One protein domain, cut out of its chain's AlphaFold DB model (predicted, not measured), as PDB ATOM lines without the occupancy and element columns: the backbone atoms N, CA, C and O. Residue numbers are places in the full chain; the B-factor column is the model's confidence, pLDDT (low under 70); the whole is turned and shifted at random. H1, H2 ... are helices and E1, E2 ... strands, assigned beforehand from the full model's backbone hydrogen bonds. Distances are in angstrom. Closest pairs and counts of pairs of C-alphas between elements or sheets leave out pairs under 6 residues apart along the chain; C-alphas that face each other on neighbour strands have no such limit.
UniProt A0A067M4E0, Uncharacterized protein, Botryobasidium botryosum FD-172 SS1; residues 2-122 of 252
ATOM      1  N   ASN A   2     159.285 136.454 179.265       40.34
ATOM      2  CA  ASN A   2     159.856 136.586 180.606       40.34
ATOM      3  C   ASN A   2     160.407 135.216 181.007       40.34
ATOM      4  O   ASN A   2     159.635 134.276 181.198       40.34
ATOM      5  N   ALA A   3     161.729 135.081 181.072       47.50
ATOM      6  CA  ALA A   3     162.368 133.875 181.581       47.50
ATOM      7  C   ALA A   3     162.268 133.888 183.112       47.50
ATOM      8  O   ALA A   3     163.139 134.412 183.797       47.50
ATOM      9  N   ASN A   4     161.170 133.358 183.651       44.84
ATOM     10  CA  ASN A   4     161.025 133.171 185.091       44.84
ATOM     11  C   ASN A   4     161.790 131.895 185.483       44.84
ATOM     12  O   ASN A   4     161.232 130.799 185.504       44.84
ATOM     13  N   ALA A   5     163.105 132.017 185.654       50.62
ATOM     14  CA  ALA A   5     163.972 130.907 186.027       50.62
ATOM     15  C   ALA A   5     164.052 130.810 187.557       50.62
ATOM     16  O   ALA A   5     164.863 131.475 188.197       50.62
ATOM     17  N   THR A   6     163.220 129.962 188.159       44.75
ATOM     18  CA  THR A   6     163.325 129.632 189.587       44.75
ATOM     19  C   THR A   6     164.518 128.693 189.797       44.75
ATOM     20  O   THR A   6     164.418 127.484 189.590       44.75
ATOM     21  N   LEU A   7     165.681 129.243 190.153       51.03
ATOM     22  CA  LEU A   7     166.894 128.467 190.433       51.03
ATOM     23  C   LEU A   7     166.882 127.979 191.891       51.03
ATOM     24  O   LEU A   7     167.343 128.670 192.788       51.03
ATOM     25  N   ASN A   8     166.362 126.772 192.120       41.31
ATOM     26  CA  ASN A   8     166.177 126.182 193.456       41.31
ATOM     27  C   ASN A   8     167.434 125.551 194.091       41.31
ATOM     28  O   ASN A   8     167.318 124.733 195.000       41.31
ATOM     29  N   THR A   9     168.642 125.885 193.641       45.75
ATOM     30  CA  THR A   9     169.868 125.319 194.222       45.75
ATOM     31  C   THR A   9     170.975 126.354 194.348       45.75
ATOM     32  O   THR A   9     171.063 127.307 193.576       45.75
ATOM     33  N   THR A  10     171.817 126.144 195.363       50.97
ATOM     34  CA  THR A  10     173.112 126.785 195.618       50.97
ATOM     35  C   THR A  10     173.810 127.066 194.297       50.97
ATOM     36  O   THR A  10     174.361 126.147 193.702       50.97
ATOM     37  N   LEU A  11     173.749 128.311 193.814       52.66
ATOM     38  CA  LEU A  11     174.281 128.680 192.506       52.66
ATOM     39  C   LEU A  11     175.734 128.231 192.389       52.66
ATOM     40  O   LEU A  11     176.613 128.839 193.013       52.66
ATOM     41  N   PRO A  12     176.045 127.229 191.552       55.19
ATOM     42  CA  PRO A  12     177.392 127.105 191.061       55.19
ATOM     43  C   PRO A  12     177.625 128.379 190.235       55.19
ATOM     44  O   PRO A  12     176.828 128.675 189.341       55.19
ATOM     45  N   PRO A  13     178.708 129.129 190.476       55.16
ATOM     46  CA  PRO A  13     179.079 130.302 189.682       55.16
ATOM     47  C   PRO A  13     179.036 130.060 188.162       55.16
ATOM     48  O   PRO A  13     178.826 130.983 187.380       55.16
ATOM     49  N   ALA A  14     179.206 128.802 187.745       58.69
ATOM     50  CA  ALA A  14     179.118 128.356 186.362       58.69
ATOM     51  C   ALA A  14     177.715 128.497 185.734       58.69
ATOM     52  O   ALA A  14     177.618 128.740 184.535       58.69
ATOM     53  N   VAL A  15     176.631 128.388 186.514       58.44
ATOM     54  CA  VAL A  15     175.251 128.417 185.989       58.44
ATOM     55  C   VAL A  15     174.833 129.831 185.577       58.44
ATOM     56  O   VAL A  15     174.110 129.994 184.594       58.44
ATOM     57  N   LEU A  16     175.342 130.864 186.256       62.38
ATOM     58  CA  LEU A  16     175.021 132.264 185.948       62.38
ATOM     59  C   LEU A  16     175.594 132.711 184.600       62.38
ATOM     60  O   LEU A  16     174.916 133.412 183.856       62.38
ATOM     61  N   ARG A  17     176.813 132.272 184.260       62.84
ATOM     62  CA  ARG A  17     177.486 132.681 183.017       62.84
ATOM     63  C   ARG A  17     176.828 132.115 181.755       62.84
ATOM     64  O   ARG A  17     176.815 132.794 180.740       62.84
ATOM     65  N   GLY A  18     176.309 130.889 181.808       60.09
ATOM     66  CA  GLY A  18     175.712 130.237 180.634       60.09
ATOM     67  C   GLY A  18     174.237 130.569 180.408       60.09
ATOM     68  O   GLY A  18     173.755 130.475 179.283       60.09
ATOM     69  N   SER A  19     173.518 130.954 181.465       56.97
ATOM     70  CA  SER A  19     172.049 131.016 181.433       56.97
ATOM     71  C   SER A  19     171.490 132.429 181.272       56.97
ATOM     72  O   SER A  19     170.288 132.582 181.072       56.97
ATOM     73  N   LEU A  20     172.330 133.465 181.377       67.19
ATOM     74  CA  LEU A  20     171.884 134.859 181.437       67.19
ATOM     75  C   LEU A  20     172.655 135.750 180.440       67.19
ATOM     76  O   LEU A  20     173.391 136.643 180.859       67.19
ATOM     77  N   PRO A  21     172.481 135.570 179.116       62.12
ATOM     78  CA  PRO A  21     173.067 136.470 178.111       62.12
ATOM     79  C   PRO A  21     172.614 137.936 178.270       62.12
ATOM     80  O   PRO A  21     173.229 138.841 177.723       62.12
ATOM     81  N   SER A  22     171.564 138.186 179.054       73.44
ATOM     82  CA  SER A  22     170.981 139.511 179.281       73.44
ATOM     83  C   SER A  22     171.598 140.296 180.449       73.44
ATOM     84  O   SER A  22     171.089 141.369 180.769       73.44
ATOM     85  N   LEU A  23     172.652 139.798 181.114       82.69
ATOM     86  CA  LEU A  23     173.253 140.492 182.270       82.69
ATOM     87  C   LEU A  23     173.833 141.864 181.903       82.69
ATOM     88  O   LEU A  23     173.739 142.790 182.704       82.69
ATOM     89  N   GLU A  24     174.364 142.016 180.687       83.56
ATOM     90  CA  GLU A  24     174.902 143.293 180.194       83.56
ATOM     91  C   GLU A  24     173.832 144.392 180.128       83.56
ATOM     92  O   GLU A  24     174.142 145.574 180.248       83.56
ATOM     93  N   GLY A  25     172.560 144.008 179.985       88.69
ATOM     94  CA  GLY A  25     171.436 144.937 179.953       88.69
ATOM     95  C   GLY A  25     170.918 145.353 181.331       88.69
ATOM     96  O   GLY A  25     170.013 146.190 181.390       88.69
ATOM     97  N   ILE A  26     171.424 144.779 182.431       92.56
ATOM     98  CA  ILE A  26     170.971 145.132 183.781       92.56
ATOM     99  C   ILE A  26     171.550 146.490 184.169       92.56
ATOM    100  O   ILE A  26     172.756 146.655 184.322       92.56
ATOM    101  N   GLN A  27     170.652 147.442 184.403       94.56
ATOM    102  CA  GLN A  27     170.991 148.791 184.857       94.56
ATOM    103  C   GLN A  27     170.519 149.055 186.282       94.56
ATOM    104  O   GLN A  27     171.069 149.917 186.963       94.56
ATOM    105  N   SER A  28     169.516 148.311 186.749       95.50
ATOM    106  CA  SER A  28     169.030 148.383 188.121       95.50
ATOM    107  C   SER A  28     169.005 146.992 188.730       95.50
ATOM    108  O   SER A  28     168.429 146.068 188.155       95.50
ATOM    109  N   LEU A  29     169.632 146.843 189.889       95.38
ATOM    110  CA  LEU A  29     169.678 145.598 190.638       95.38
ATOM    111  C   LEU A  29     169.118 145.835 192.034       95.38
ATOM    112  O   LEU A  29     169.526 146.754 192.738       95.38
ATOM    113  N   GLU A  30     168.194 144.983 192.438       95.50
ATOM    114  CA  GLU A  30     167.625 144.971 193.775       95.50
ATOM    115  C   GLU A  30     167.968 143.639 194.431       95.50
ATOM    116  O   GLU A  30     167.658 142.573 193.894       95.50
ATOM    117  N   LEU A  31     168.632 143.707 195.581       94.19
ATOM    118  CA  LEU A  31     168.882 142.564 196.437       94.19
ATOM    119  C   LEU A  31     168.044 142.703 197.693       94.19
ATOM    120  O   LEU A  31     168.134 143.687 198.426       94.19
ATOM    121  N   PHE A  32     167.256 141.676 197.937       93.44
ATOM    122  CA  PHE A  32     166.425 141.525 199.108       93.44
ATOM    123  C   PHE A  32     166.964 140.362 199.929       93.44
ATOM    124  O   PHE A  32     167.181 139.280 199.381       93.44
ATOM    125  N   SER A  33     167.183 140.580 201.220       89.75
ATOM    126  CA  SER A  33     167.581 139.527 202.146       89.75
ATOM    127  C   SER A  33     166.524 139.390 203.231       89.75
ATOM    128  O   SER A  33     166.570 140.080 204.238       89.75
ATOM    129  N   GLY A  34     165.542 138.524 202.993       83.38
ATOM    130  CA  GLY A  34     164.408 138.345 203.890       83.38
ATOM    131  C   GLY A  34     164.752 137.588 205.168       83.38
ATOM    132  O   GLY A  34     165.746 136.855 205.254       83.38
ATOM    133  N   TYR A  35     163.850 137.680 206.147       76.50
ATOM    134  CA  TYR A  35     163.846 136.799 207.315       76.50
ATOM    135  C   TYR A  35     163.889 135.325 206.881       76.50
ATOM    136  O   TYR A  35     163.151 134.901 205.994       76.50
ATOM    137  N   GLY A  36     164.764 134.530 207.501       69.75
ATOM    138  CA  GLY A  36     164.933 133.116 207.136       69.75
ATOM    139  C   GLY A  36     165.974 132.859 206.045       69.75
ATOM    140  O   GLY A  36     165.991 131.775 205.474       69.75
ATOM    141  N   ALA A  37     166.861 133.827 205.792       73.31
ATOM    142  CA  ALA A  37     167.991 133.717 204.868       73.31
ATOM    143  C   ALA A  37     167.603 133.617 203.380       73.31
ATOM    144  O   ALA A  37     168.455 133.385 202.526       73.31
ATOM    145  N   HIS A  38     166.336 133.864 203.048       83.62
ATOM    146  CA  HIS A  38     165.889 133.951 201.666       83.62
ATOM    147  C   HIS A  38     166.503 135.179 200.993       83.62
ATOM    148  O   HIS A  38     166.225 136.313 201.381       83.62
ATOM    149  N   CYS A  39     167.311 134.965 199.958       87.44
ATOM    150  CA  CYS A  39     167.833 136.056 199.146       87.44
ATOM    151  C   CYS A  39     167.062 136.117 197.828       87.44
ATOM    152  O   CYS A  39     166.929 135.112 197.136       87.44
ATOM    153  N   ARG A  40     166.557 137.290 197.456       91.50
ATOM    154  CA  ARG A  40     165.945 137.528 196.148       91.50
ATOM    155  C   ARG A  40     166.746 138.587 195.409       91.50
ATOM    156  O   ARG A  40     167.010 139.656 195.949       91.50
ATOM    157  N   ILE A  41     167.110 138.283 194.170       91.94
ATOM    158  CA  ILE A  41     167.778 139.206 193.256       91.94
ATOM    159  C   ILE A  41     166.808 139.540 192.133       91.94
ATOM    160  O   ILE A  41     166.267 138.640 191.486       91.94
ATOM    161  N   ILE A  42     166.614 140.830 191.893       92.62
ATOM    162  CA  ILE A  42     165.812 141.342 190.788       92.62
ATOM    163  C   ILE A  42     166.697 142.253 189.945       92.62
ATOM    164  O   ILE A  42     167.153 143.292 190.413       92.62
ATOM    165  N   GLY A  43     166.948 141.860 188.701       93.38
ATOM    166  CA  GLY A  43     167.646 142.670 187.711       93.38
ATOM    167  C   GLY A  43     166.655 143.263 186.720       93.38
ATOM    168  O   GLY A  43     165.832 142.556 186.130       93.38
ATOM    169  N   ARG A  44     166.742 144.573 186.526       94.00
ATOM    170  CA  ARG A  44     165.896 145.331 185.609       94.00
ATOM    171  C   ARG A  44     166.750 146.035 184.563       94.00
ATOM    172  O   ARG A  44     167.845 146.525 184.855       94.00
ATOM    173  N   SER A  45     166.215 146.103 183.353       92.12
ATOM    174  CA  SER A  45     166.784 146.870 182.248       92.12
ATOM    175  C   SER A  45     165.895 148.071 181.954       92.12
ATOM    176  O   SER A  45     164.667 147.941 181.956       92.12
ATOM    177  N   SER A  46     166.497 149.235 181.712       84.94
ATOM    178  CA  SER A  46     165.809 150.364 181.091       84.94
ATOM    179  C   SER A  46     166.228 150.433 179.627       84.94
ATOM    180  O   SER A  46     167.407 150.563 179.297       84.94
ATOM    181  N   TYR A  47     165.253 150.343 178.727       77.69
ATOM    182  CA  TYR A  47     165.488 150.522 177.300       77.69
ATOM    183  C   TYR A  47     164.705 151.735 176.811       77.69
ATOM    184  O   TYR A  47     163.479 151.748 176.866       77.69
ATOM    185  N   ALA A  48     165.422 152.756 176.336       72.56
ATOM    186  CA  ALA A  48     164.890 153.863 175.535       72.56
ATOM    187  C   ALA A  48     163.573 154.499 176.043       72.56
ATOM    188  O   ALA A  48     162.643 154.714 175.270       72.56
ATOM    189  N   GLY A  49     163.480 154.809 177.343       68.94
ATOM    190  CA  GLY A  49     162.312 155.499 177.914       68.94
ATOM    191  C   GLY A  49     161.068 154.625 178.107       68.94
ATOM    192  O   GLY A  49     160.006 155.143 178.448       68.94
ATOM    193  N   LEU A  50     161.186 153.310 177.915       75.31
ATOM    194  CA  LEU A  50     160.155 152.349 178.294       75.31
ATOM    195  C   LEU A  50     160.201 152.070 179.806       75.31
ATOM    196  O   LEU A  50     161.253 152.231 180.433       75.31
ATOM    197  N   PRO A  51     159.077 151.639 180.408       74.06
ATOM    198  CA  PRO A  51     159.071 151.166 181.788       74.06
ATOM    199  C   PRO A  51     160.110 150.058 181.979       74.06
ATOM    200  O   PRO A  51     160.314 149.218 181.101       74.06
ATOM    201  N   THR A  52     160.771 150.070 183.135       83.50
ATOM    202  CA  THR A  52     161.815 149.107 183.480       83.50
ATOM    203  C   THR A  52     161.270 147.685 183.408       83.50
ATOM    204  O   THR A  52     160.357 147.309 184.144       83.50
ATOM    205  N   ALA A  53     161.831 146.883 182.506       87.62
ATOM    206  CA  ALA A  53     161.463 145.482 182.372       87.62
ATOM    207  C   ALA A  53     162.277 144.652 183.369       87.62
ATOM    208  O   ALA A  53     163.502 144.782 183.448       87.62
ATOM    209  N   GLU A  54     161.600 143.789 184.124       90.25
ATOM    210  CA  GLU A  54     162.252 142.760 184.933       90.25
ATOM    211  C   GLU A  54     162.802 141.681 183.995       90.25
ATOM    212  O   GLU A  54     162.045 140.972 183.333       90.25
ATOM    213  N   ILE A  55     164.129 141.611 183.897       89.31
ATOM    214  CA  ILE A  55     164.835 140.687 182.994       89.31
ATOM    215  C   ILE A  55     165.521 139.548 183.746       89.31
ATOM    216  O   ILE A  55     165.871 138.537 183.144       89.31
ATOM    217  N   LEU A  56     165.705 139.710 185.056       89.50
ATOM    218  CA  LEU A  56     166.264 138.708 185.943       89.50
ATOM    219  C   LEU A  56     165.445 138.686 187.228       89.50
ATOM    220  O   LEU A  56     165.337 139.701 187.910       89.50
ATOM    221  N   GLN A  57     164.954 137.507 187.583       90.38
ATOM    222  CA  GLN A  57     164.440 137.221 188.910       90.38
ATOM    223  C   GLN A  57     165.064 135.913 189.372       90.38
ATOM    224  O   GLN A  57     164.945 134.897 188.692       90.38
ATOM    225  N   ALA A  58     165.734 135.932 190.518       87.75
ATOM    226  CA  ALA A  58     166.271 134.728 191.128       87.75
ATOM    227  C   ALA A  58     165.968 134.734 192.624       87.75
ATOM    228  O   ALA A  58     166.165 135.745 193.298       87.75
ATOM    229  N   ASN A  59     165.477 133.608 193.131       87.81
ATOM    230  CA  ASN A  59     165.213 133.400 194.548       87.81
ATOM    231  C   ASN A  59     166.162 132.317 195.048       87.81
ATOM    232  O   ASN A  59     166.329 131.291 194.394       87.81
ATOM    233  N   PHE A  60     166.765 132.554 196.202       82.62
ATOM    234  CA  PHE A  60     167.703 131.657 196.847       82.62
ATOM    235  C   PHE A  60     167.147 131.295 198.204       82.62
ATOM    236  O   PHE A  60     167.005 132.149 199.077       82.62
ATOM    237  N   GLU A  61     166.862 130.014 198.370       82.25
ATOM    238  CA  GLU A  61     166.592 129.420 199.667       82.25
ATOM    239  C   GLU A  61     167.887 128.734 200.100       82.25
ATOM    240  O   GLU A  61     168.272 127.719 199.514       82.25
ATOM    241  N   PRO A  62     168.652 129.305 201.039       70.25
ATOM    242  CA  PRO A  62     169.838 128.629 201.524       70.25
ATOM    243  C   PRO A  62     169.408 127.355 202.241       70.25
ATOM    244  O   PRO A  62     168.452 127.353 203.018       70.25
ATOM    245  N   GLU A  63     170.144 126.269 202.006       68.94
ATOM    246  CA  GLU A  63     169.980 125.057 202.798       68.94
ATOM    247  C   GLU A  63     170.100 125.435 204.275       68.94
ATOM    248  O   GLU A  63     171.154 125.900 204.717       68.94
ATOM    249  N   ALA A  64     169.015 125.245 205.028       61.22
ATOM    250  CA  ALA A  64     168.924 125.533 206.452       61.22
ATOM    251  C   ALA A  64     169.791 124.559 207.269       61.22
ATOM    252  O   ALA A  64     169.313 123.796 208.110       61.22
ATOM    253  N   ARG A  65     171.105 124.553 207.037       65.19
ATOM    254  CA  ARG A  65     172.056 123.959 207.966       65.19
ATOM    255  C   ARG A  65     172.080 124.870 209.186       65.19
ATOM    256  O   ARG A  65     172.457 126.040 209.089       65.19
ATOM    257  N   ARG A  66     171.594 124.337 210.312       61.72
ATOM    258  CA  ARG A  66     171.465 125.038 211.599       61.72
ATOM    259  C   ARG A  66     172.720 125.880 211.873       61.72
ATOM    260  O   ARG A  66     173.789 125.317 212.079       61.72
ATOM    261  N   GLY A  67     172.571 127.208 211.870       66.00
ATOM    262  CA  GLY A  67     173.589 128.145 212.363       66.00
ATOM    263  C   GLY A  67     174.286 129.060 211.345       66.00
ATOM    264  O   GLY A  67     175.220 129.744 211.747       66.00
ATOM    265  N   SER A  68     173.884 129.122 210.066       67.75
ATOM    266  CA  SER A  68     174.590 129.955 209.063       67.75
ATOM    267  C   SER A  68     173.678 130.846 208.202       67.75
ATOM    268  O   SER A  68     173.841 130.927 206.986       67.75
ATOM    269  N   LEU A  69     172.710 131.538 208.817       65.50
ATOM    270  CA  LEU A  69     171.689 132.316 208.092       65.50
ATOM    271  C   LEU A  69     172.213 133.492 207.226       65.50
ATOM    272  O   LEU A  69     171.453 133.986 206.405       65.50
ATOM    273  N   GLY A  70     173.473 133.941 207.325       70.56
ATOM    274  CA  GLY A  70     173.973 135.058 206.489       70.56
ATOM    275  C   GLY A  70     175.060 134.726 205.468       70.56
ATOM    276  O   GLY A  70     175.353 135.539 204.593       70.56
ATOM    277  N   VAL A  71     175.652 133.527 205.512       78.38
ATOM    278  CA  VAL A  71     176.794 133.210 204.632       78.38
ATOM    279  C   VAL A  71     176.372 133.126 203.161       78.38
ATOM    280  O   VAL A  71     177.152 133.477 202.276       78.38
ATOM    281  N   GLY A  72     175.137 132.697 202.883       80.75
ATOM    282  CA  GLY A  72     174.594 132.635 201.524       80.75
ATOM    283  C   GLY A  72     174.489 134.015 200.872       80.75
ATOM    284  O   GLY A  72     175.076 134.239 199.811       80.75
ATOM    285  N   THR A  73     173.811 134.955 201.532       82.06
ATOM    286  CA  THR A  73     173.621 136.321 201.025       82.06
ATOM    287  C   THR A  73     174.954 137.043 200.846       82.06
ATOM    288  O   THR A  73     175.193 137.620 199.787       82.06
ATOM    289  N   ALA A  74     175.866 136.954 201.822       84.69
ATOM    290  CA  ALA A  74     177.185 137.574 201.718       84.69
ATOM    291  C   ALA A  74     177.992 137.031 200.524       84.69
ATOM    292  O   ALA A  74     178.637 137.801 199.810       84.69
ATOM    293  N   ARG A  75     177.918 135.721 200.244       84.56
ATOM    294  CA  ARG A  75     178.575 135.104 199.076       84.56
ATOM    295  C   ARG A  75     177.982 135.580 197.757       84.56
ATOM    296  O   ARG A  75     178.737 135.874 196.835       84.56
ATOM    297  N   ILE A  76     176.655 135.645 197.667       85.12
ATOM    298  CA  ILE A  76     175.953 136.148 196.481       85.12
ATOM    299  C   ILE A  76     176.352 137.599 196.221       85.12
ATOM    300  O   ILE A  76     176.760 137.937 195.113       85.12
ATOM    301  N   PHE A  77     176.294 138.427 197.261       89.06
ATOM    302  CA  PHE A  77     176.667 139.830 197.182       89.06
ATOM    303  C   PHE A  77     178.136 139.997 196.767       89.06
ATOM    304  O   PHE A  77     178.433 140.770 195.863       89.06
ATOM    305  N   SER A  78     179.043 139.192 197.329       89.06
ATOM    306  CA  SER A  78     180.467 139.189 196.961       89.06
ATOM    307  C   SER A  78     180.719 138.833 195.495       89.06
ATOM    308  O   SER A  78     181.754 139.200 194.957       89.06
ATOM    309  N   CYS A  79     179.805 138.119 194.832       87.75
ATOM    310  CA  CYS A  79     179.952 137.787 193.415       87.75
ATOM    311  C   CYS A  79     179.614 138.962 192.480       87.75
ATOM    312  O   CYS A  79     179.928 138.878 191.291       87.75
ATOM    313  N   LEU A  80     178.976 140.028 192.977       88.00
ATOM    314  CA  LEU A  80     178.614 141.200 192.177       88.00
ATOM    315  C   LEU A  80     179.861 142.012 191.811       88.00
ATOM    316  O   LEU A  80     180.687 142.300 192.672       88.00
ATOM    317  N   GLY A  81     179.997 142.378 190.533       79.06
ATOM    318  CA  GLY A  81     181.089 143.231 190.042       79.06
ATOM    319  C   GLY A  81     182.467 142.558 189.977       79.06
ATOM    320  O   GLY A  81     183.400 143.114 189.403       79.06
ATOM    321  N   GLN A  82     182.596 141.330 190.478       83.50
ATOM    322  CA  GLN A  82     183.764 140.481 190.238       83.50
ATOM    323  C   GLN A  82     183.697 139.829 188.847       83.50
ATOM    324  O   GLN A  82     182.658 139.848 188.185       83.50
ATOM    325  N   ASP A  83     184.773 139.142 188.440       78.00
ATOM    326  CA  ASP A  83     184.887 138.428 187.153       78.00
ATOM    327  C   ASP A  83     183.685 137.525 186.829       78.00
ATOM    328  O   ASP A  83     183.419 137.190 185.674       78.00
ATOM    329  N   ARG A  84     182.965 137.070 187.856       76.12
ATOM    330  CA  ARG A  84     181.842 136.136 187.742       76.12
ATOM    331  C   ARG A  84     180.548 136.798 187.287       76.12
ATOM    332  O   ARG A  84     179.783 136.139 186.589       76.12
ATOM    333  N   LEU A  85     180.322 138.055 187.663       82.00
ATOM    334  CA  LEU A  85     179.105 138.796 187.346       82.00
ATOM    335  C   LEU A  85     179.462 140.253 187.000       82.00
ATOM    336  O   LEU A  85     179.238 141.160 187.807       82.00
ATOM    337  N   PRO A  86     180.060 140.483 185.814       83.00
ATOM    338  CA  PRO A  86     180.405 141.825 185.373       83.00
ATOM    339  C   PRO A  86     179.119 142.608 185.096       83.00
ATOM    340  O   PRO A  86     178.399 142.341 184.140       83.00
ATOM    341  N   LEU A  87     178.833 143.584 185.951       90.12
ATOM    342  CA  LEU A  87     177.665 144.459 185.854       90.12
ATOM    343  C   LEU A  87     178.113 145.877 185.482       90.12
ATOM    344  O   LEU A  87     177.852 146.845 186.192       90.12
ATOM    345  N   MET A  88     178.838 145.997 184.367       87.94
ATOM    346  CA  MET A  88     179.509 147.245 183.964       87.94
ATOM    347  C   MET A  88     178.533 148.408 183.730       87.94
ATOM    348  O   MET A  88     178.895 149.570 183.912       87.94
ATOM    349  N   HIS A  89     177.285 148.102 183.377       92.50
ATOM    350  CA  HIS A  89     176.224 149.079 183.117       92.50
ATOM    351  C   HIS A  89     175.274 149.287 184.303       92.50
ATOM    352  O   HIS A  89     174.233 149.916 184.141       92.50
ATOM    353  N   LEU A  90     175.612 148.775 185.490       95.19
ATOM    354  CA  LEU A  90     174.767 148.927 186.664       95.19
ATOM    355  C   LEU A  90     174.811 150.356 187.207       95.19
ATOM    356  O   LEU A  90     175.792 150.789 187.803       95.19
ATOM    357  N   GLU A  91     173.706 151.071 187.049       96.19
ATOM    358  CA  GLU A  91     173.561 152.459 187.488       96.19
ATOM    359  C   GLU A  91     172.851 152.565 188.840       96.19
ATOM    360  O   GLU A  91     173.142 153.466 189.627       96.19
ATOM    361  N   SER A  92     171.931 151.644 189.131       97.12
ATOM    362  CA  SER A  92     171.115 151.654 190.342       97.12
ATOM    363  C   SER A  92     171.257 150.347 191.117       97.12
ATOM    364  O   SER A  92     171.033 149.265 190.577       97.12
ATOM    365  N   LEU A  93     171.601 150.448 192.399       97.00
ATOM    366  CA  LEU A  93     171.657 149.318 193.320       97.00
ATOM    367  C   LEU A  93     170.730 149.587 194.504       97.00
ATOM    368  O   LEU A  93     170.805 150.642 195.127       97.00
ATOM    369  N   SER A  94     169.873 148.629 194.834       97.44
ATOM    370  CA  SER A  94     169.004 148.682 196.006       97.44
ATOM    371  C   SER A  94     169.267 147.476 196.889       97.44
ATOM    372  O   SER A  94     169.151 146.343 196.431       97.44
ATOM    373  N   LEU A  95     169.610 147.717 198.149       96.31
ATOM    374  CA  LEU A  95     169.761 146.691 199.171       96.31
ATOM    375  C   LEU A  95     168.626 146.816 200.173       96.31
ATOM    376  O   LEU A  95     168.368 147.906 200.683       96.31
ATOM    377  N   ARG A  96     167.958 145.699 200.452       95.62
ATOM    378  CA  ARG A  96     166.833 145.643 201.377       95.62
ATOM    379  C   ARG A  96     167.030 144.561 202.431       95.62
ATOM    380  O   ARG A  96     167.384 143.435 202.085       95.62
ATOM    381  N   GLU A  97     166.781 144.932 203.687       93.69
ATOM    382  CA  GLU A  97     166.811 144.050 204.866       93.69
ATOM    383  C   GLU A  97     168.209 143.467 205.186       93.69
ATOM    384  O   GLU A  97     168.356 142.403 205.780       93.69
ATOM    385  N   PHE A  98     169.285 144.192 204.853       91.69
ATOM    386  CA  PHE A  98     170.652 143.825 205.257       91.69
ATOM    387  C   PHE A  98     170.957 144.317 206.680       91.69
ATOM    388  O   PHE A  98     171.664 145.309 206.884       91.69
ATOM    389  N   THR A  99     170.389 143.636 207.676       90.06
ATOM    390  CA  THR A  99     170.563 143.939 209.106       90.06
ATOM    391  C   THR A  99     171.911 143.449 209.654       90.06
ATOM    392  O   THR A  99     172.690 142.790 208.965       90.06
ATOM    393  N   GLU A 100     172.220 143.778 210.912       85.38
ATOM    394  CA  GLU A 100     173.484 143.386 211.567       85.38
ATOM    395  C   GLU A 100     173.673 141.864 211.670       85.38
ATOM    396  O   GLU A 100     174.807 141.386 211.663       85.38
ATOM    397  N   ASP A 101     172.575 141.107 211.674       80.88
ATOM    398  CA  ASP A 101     172.582 139.643 211.749       80.88
ATOM    399  C   ASP A 101     172.988 138.976 210.423       80.88
ATOM    400  O   ASP A 101     173.286 137.782 210.379       80.88
ATOM    401  N   MET A 102     173.010 139.726 209.316       72.44
ATOM    402  CA  MET A 102     173.147 139.165 207.967       72.44
ATOM    403  C   MET A 102     174.598 138.919 207.525       72.44
ATOM    404  O   MET A 102     174.824 138.584 206.366       72.44
ATOM    405  N   TYR A 103     175.585 139.027 208.422       79.38
ATOM    406  CA  TYR A 103     177.019 138.781 208.166       79.38
ATOM    407  C   TYR A 103     177.621 139.522 206.950       79.38
ATOM    408  O   TYR A 103     178.751 139.229 206.563       79.38
ATOM    409  N   LEU A 104     176.916 140.488 206.350       88.88
ATOM    410  CA  LEU A 104     177.497 141.361 205.338       88.88
ATOM    411  C   LEU A 104     178.323 142.425 206.056       88.88
ATOM    412  O   LEU A 104     177.792 143.392 206.603       88.88
ATOM    413  N   ASP A 105     179.631 142.217 206.085       90.81
ATOM    414  CA  ASP A 105     180.547 143.169 206.685       90.81
ATOM    415  C   ASP A 105     180.762 144.402 205.780       90.81
ATOM    416  O   ASP A 105     180.599 144.366 204.555       90.81
ATOM    417  N   ALA A 106     181.139 145.515 206.409       92.81
ATOM    418  CA  ALA A 106     181.380 146.795 205.747       92.81
ATOM    419  C   ALA A 106     182.495 146.730 204.686       92.81
ATOM    420  O   ALA A 106     182.445 147.463 203.698       92.81
ATOM    421  N   HIS A 107     183.496 145.868 204.876       92.88
ATOM    422  CA  HIS A 107     184.635 145.743 203.974       92.88
ATOM    423  C   HIS A 107     184.240 145.019 202.682       92.88
ATOM    424  O   HIS A 107     184.489 145.542 201.599       92.88
ATOM    425  N   THR A 108     183.548 143.886 202.789       92.88
ATOM    426  CA  THR A 108     182.954 143.161 201.660       92.88
ATOM    427  C   THR A 108     181.995 144.065 200.889       92.88
ATOM    428  O   THR A 108     182.047 144.129 199.660       92.88
ATOM    429  N   PHE A 109     181.164 144.832 201.605       95.44
ATOM    430  CA  PHE A 109     180.291 145.832 200.998       95.44
ATOM    431  C   PHE A 109     181.065 146.881 200.187       95.44
ATOM    432  O   PHE A 109     180.788 147.078 199.001       95.44
ATOM    433  N   ALA A 110     182.075 147.507 200.792       95.50
ATOM    434  CA  ALA A 110     182.910 148.500 200.130       95.50
ATOM    435  C   ALA A 110     183.668 147.926 198.921       95.50
ATOM    436  O   ALA A 110     183.748 148.575 197.880       95.50
ATOM    437  N   GLN A 111     184.187 146.701 199.031       94.31
ATOM    438  CA  GLN A 111     184.917 146.025 197.961       94.31
ATOM    439  C   GLN A 111     184.034 145.801 196.729       94.31
ATOM    440  O   GLN A 111     184.443 146.125 195.612       94.31
ATOM    441  N   VAL A 112     182.814 145.293 196.924       94.19
ATOM    442  CA  VAL A 112     181.849 145.086 195.832       94.19
ATOM    443  C   VAL A 112     181.473 146.415 195.188       94.19
ATOM    444  O   VAL A 112     181.528 146.538 193.966       94.19
ATOM    445  N   LEU A 113     181.176 147.447 195.978       95.25
ATOM    446  CA  LEU A 113     180.887 148.775 195.434       95.25
ATOM    447  C   LEU A 113     182.074 149.394 194.680       95.25
ATOM    448  O   LEU A 113     181.879 150.083 193.681       95.25
ATOM    449  N   GLY A 114     183.304 149.124 195.117       93.69
ATOM    450  CA  GLY A 114     184.521 149.522 194.409       93.69
ATOM    451  C   GLY A 114     184.648 148.885 193.022       93.69
ATOM    452  O   GLY A 114     185.232 149.488 192.125       93.69
ATOM    453  N   SER A 115     184.050 147.707 192.822       93.56
ATOM    454  CA  SER A 115     184.002 147.016 191.526       93.56
ATOM    455  C   SER A 115     182.847 147.456 190.613       93.56
ATOM    456  O   SER A 115     182.758 147.006 189.473       93.56
ATOM    457  N   LEU A 116     181.982 148.367 191.078       94.50
ATOM    458  CA  LEU A 116     180.793 148.843 190.361       94.50
ATOM    459  C   LEU A 116     180.847 150.373 190.154       94.50
ATOM    460  O   LEU A 116     180.035 151.120 190.707       94.50
ATOM    461  N   PRO A 117     181.807 150.889 189.360       93.31
ATOM    462  CA  PRO A 117     182.068 152.326 189.250       93.31
ATOM    463  C   PRO A 117     180.960 153.118 188.535       93.31
ATOM    464  O   PRO A 117     180.955 154.349 188.602       93.31
ATOM    465  N   SER A 118     180.044 152.444 187.837       94.31
ATOM    466  CA  SER A 118     178.908 153.042 187.126       94.31
ATOM    467  C   SER A 118     177.724 153.392 188.028       94.31
ATOM    468  O   SER A 118     176.859 154.148 187.584       94.31
ATOM    469  N   ILE A 119     177.709 152.935 189.288       96.56
ATOM    470  CA  ILE A 119     176.610 153.213 190.218       96.56
ATOM    471  C   ILE A 119     176.469 154.722 190.432       96.56
ATOM    472  O   ILE A 119     177.376 155.403 190.920       96.56
ATOM    473  N   THR A 120     175.282 155.226 190.106       96.88
ATOM    474  CA  THR A 120     174.862 156.617 190.290       96.88
ATOM    475  C   THR A 120     173.775 156.745 191.351       96.88
ATOM    476  O   THR A 120     173.682 157.797 191.982       96.88
ATOM    477  N   SER A 121     172.999 155.686 191.598       97.69
ATOM    478  CA  SER A 121     171.921 155.653 192.587       97.69
ATOM    479  C   SER A 121     172.063 154.435 193.502       97.69
ATOM    480  O   SER A 121     172.145 153.299 193.033       97.69
ATOM    481  N   LEU A 122     172.095 154.664 194.814       97.94
ATOM    482  CA  LEU A 122     172.161 153.610 195.826       97.94
ATOM    483  C   LEU A 122     170.998 153.758 196.802       97.94
ATOM    484  O   LEU A 122     170.800 154.832 197.368       97.94
TER     485      LEU A 122
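AT A GLANCE: This is residues 2 to 122 of the 252 residues of an uncharacterized protein of Botryobasidium botryosum FD-172 SS1 (UniProt A0A067M4E0). A wall of four strands, E3, E2, E1 and E4, has the short helix H2 over part of one face, along its inner strands E2 and E1, and its other face is bare. H1 and H3 lie off the sheet on the side of H2, and the loops around Ala 48 and Arg 66 make the longest axis. The printed part has 121 residues, with H1, E1, E2, E3, H2, E4 and H3 along it; the sheet, E3 E2 E1 E4, is mixed. The class is mixed, helices and strands, with under half of the residues in named elements. The whole is compact, radius of gyration of the C-alphas 14.0 A, but elongated, spanning 46 by 29 by 25 A.

HOW THE PARTS SIT: H1, residues 13 to 19, is not on the sheet. E1 (28 to 33), E2 (39 to 45) and E3 (53 to 60) form a meander, each strand the antiparallel neighbour of the one before; N 30 and O 42 are 2.8 A apart, N 41 and O 58 2.8 A. H2, residues 71 to 78, is on the sheet at a height of 9.4 A, over E2 and only just over E1, with 3 C-alphas. E4, residues 92 to 96, is parallel to E1, with N 31 and O 94 at 2.8 A; E3, H2 and E4 make a split strand-helix-strand unit, two strands running the same way with others between, its crossover right-handed. H3, residues 106 to 114, touches H2, closest C-alphas Val 112 and Ser 78 at 6.2 A, at a shallow tilt of 30 degrees, the same way. Every O i to N i+4 pair is within hydrogen-bond range in H2 and H3; in H1 1 of 3 is, and 0 of 4 O i to N i+3 pairs.

IN THESE COORDINATES: H1 begins at C-alpha 13 (179.079, 130.302, 189.682) and is 10.9 A long. E1 measures 16.7 A, E2 20.1 A, E3 21.0 A, H2 10.4 A and E4 13.3 A. H3, 12.1 A, ends at C-alpha 114 (184.521, 149.522, 194.409).

THE WHOLE: The C-alphas farthest apart, Ala 48 and Arg 66, are 46.6 A apart. The printed part has no cut, and the link H2 to E4 is long. Mean pLDDT of the printed part is 80.7; residues 2 to 21, 36, 49 and 63 to 69 are under 70.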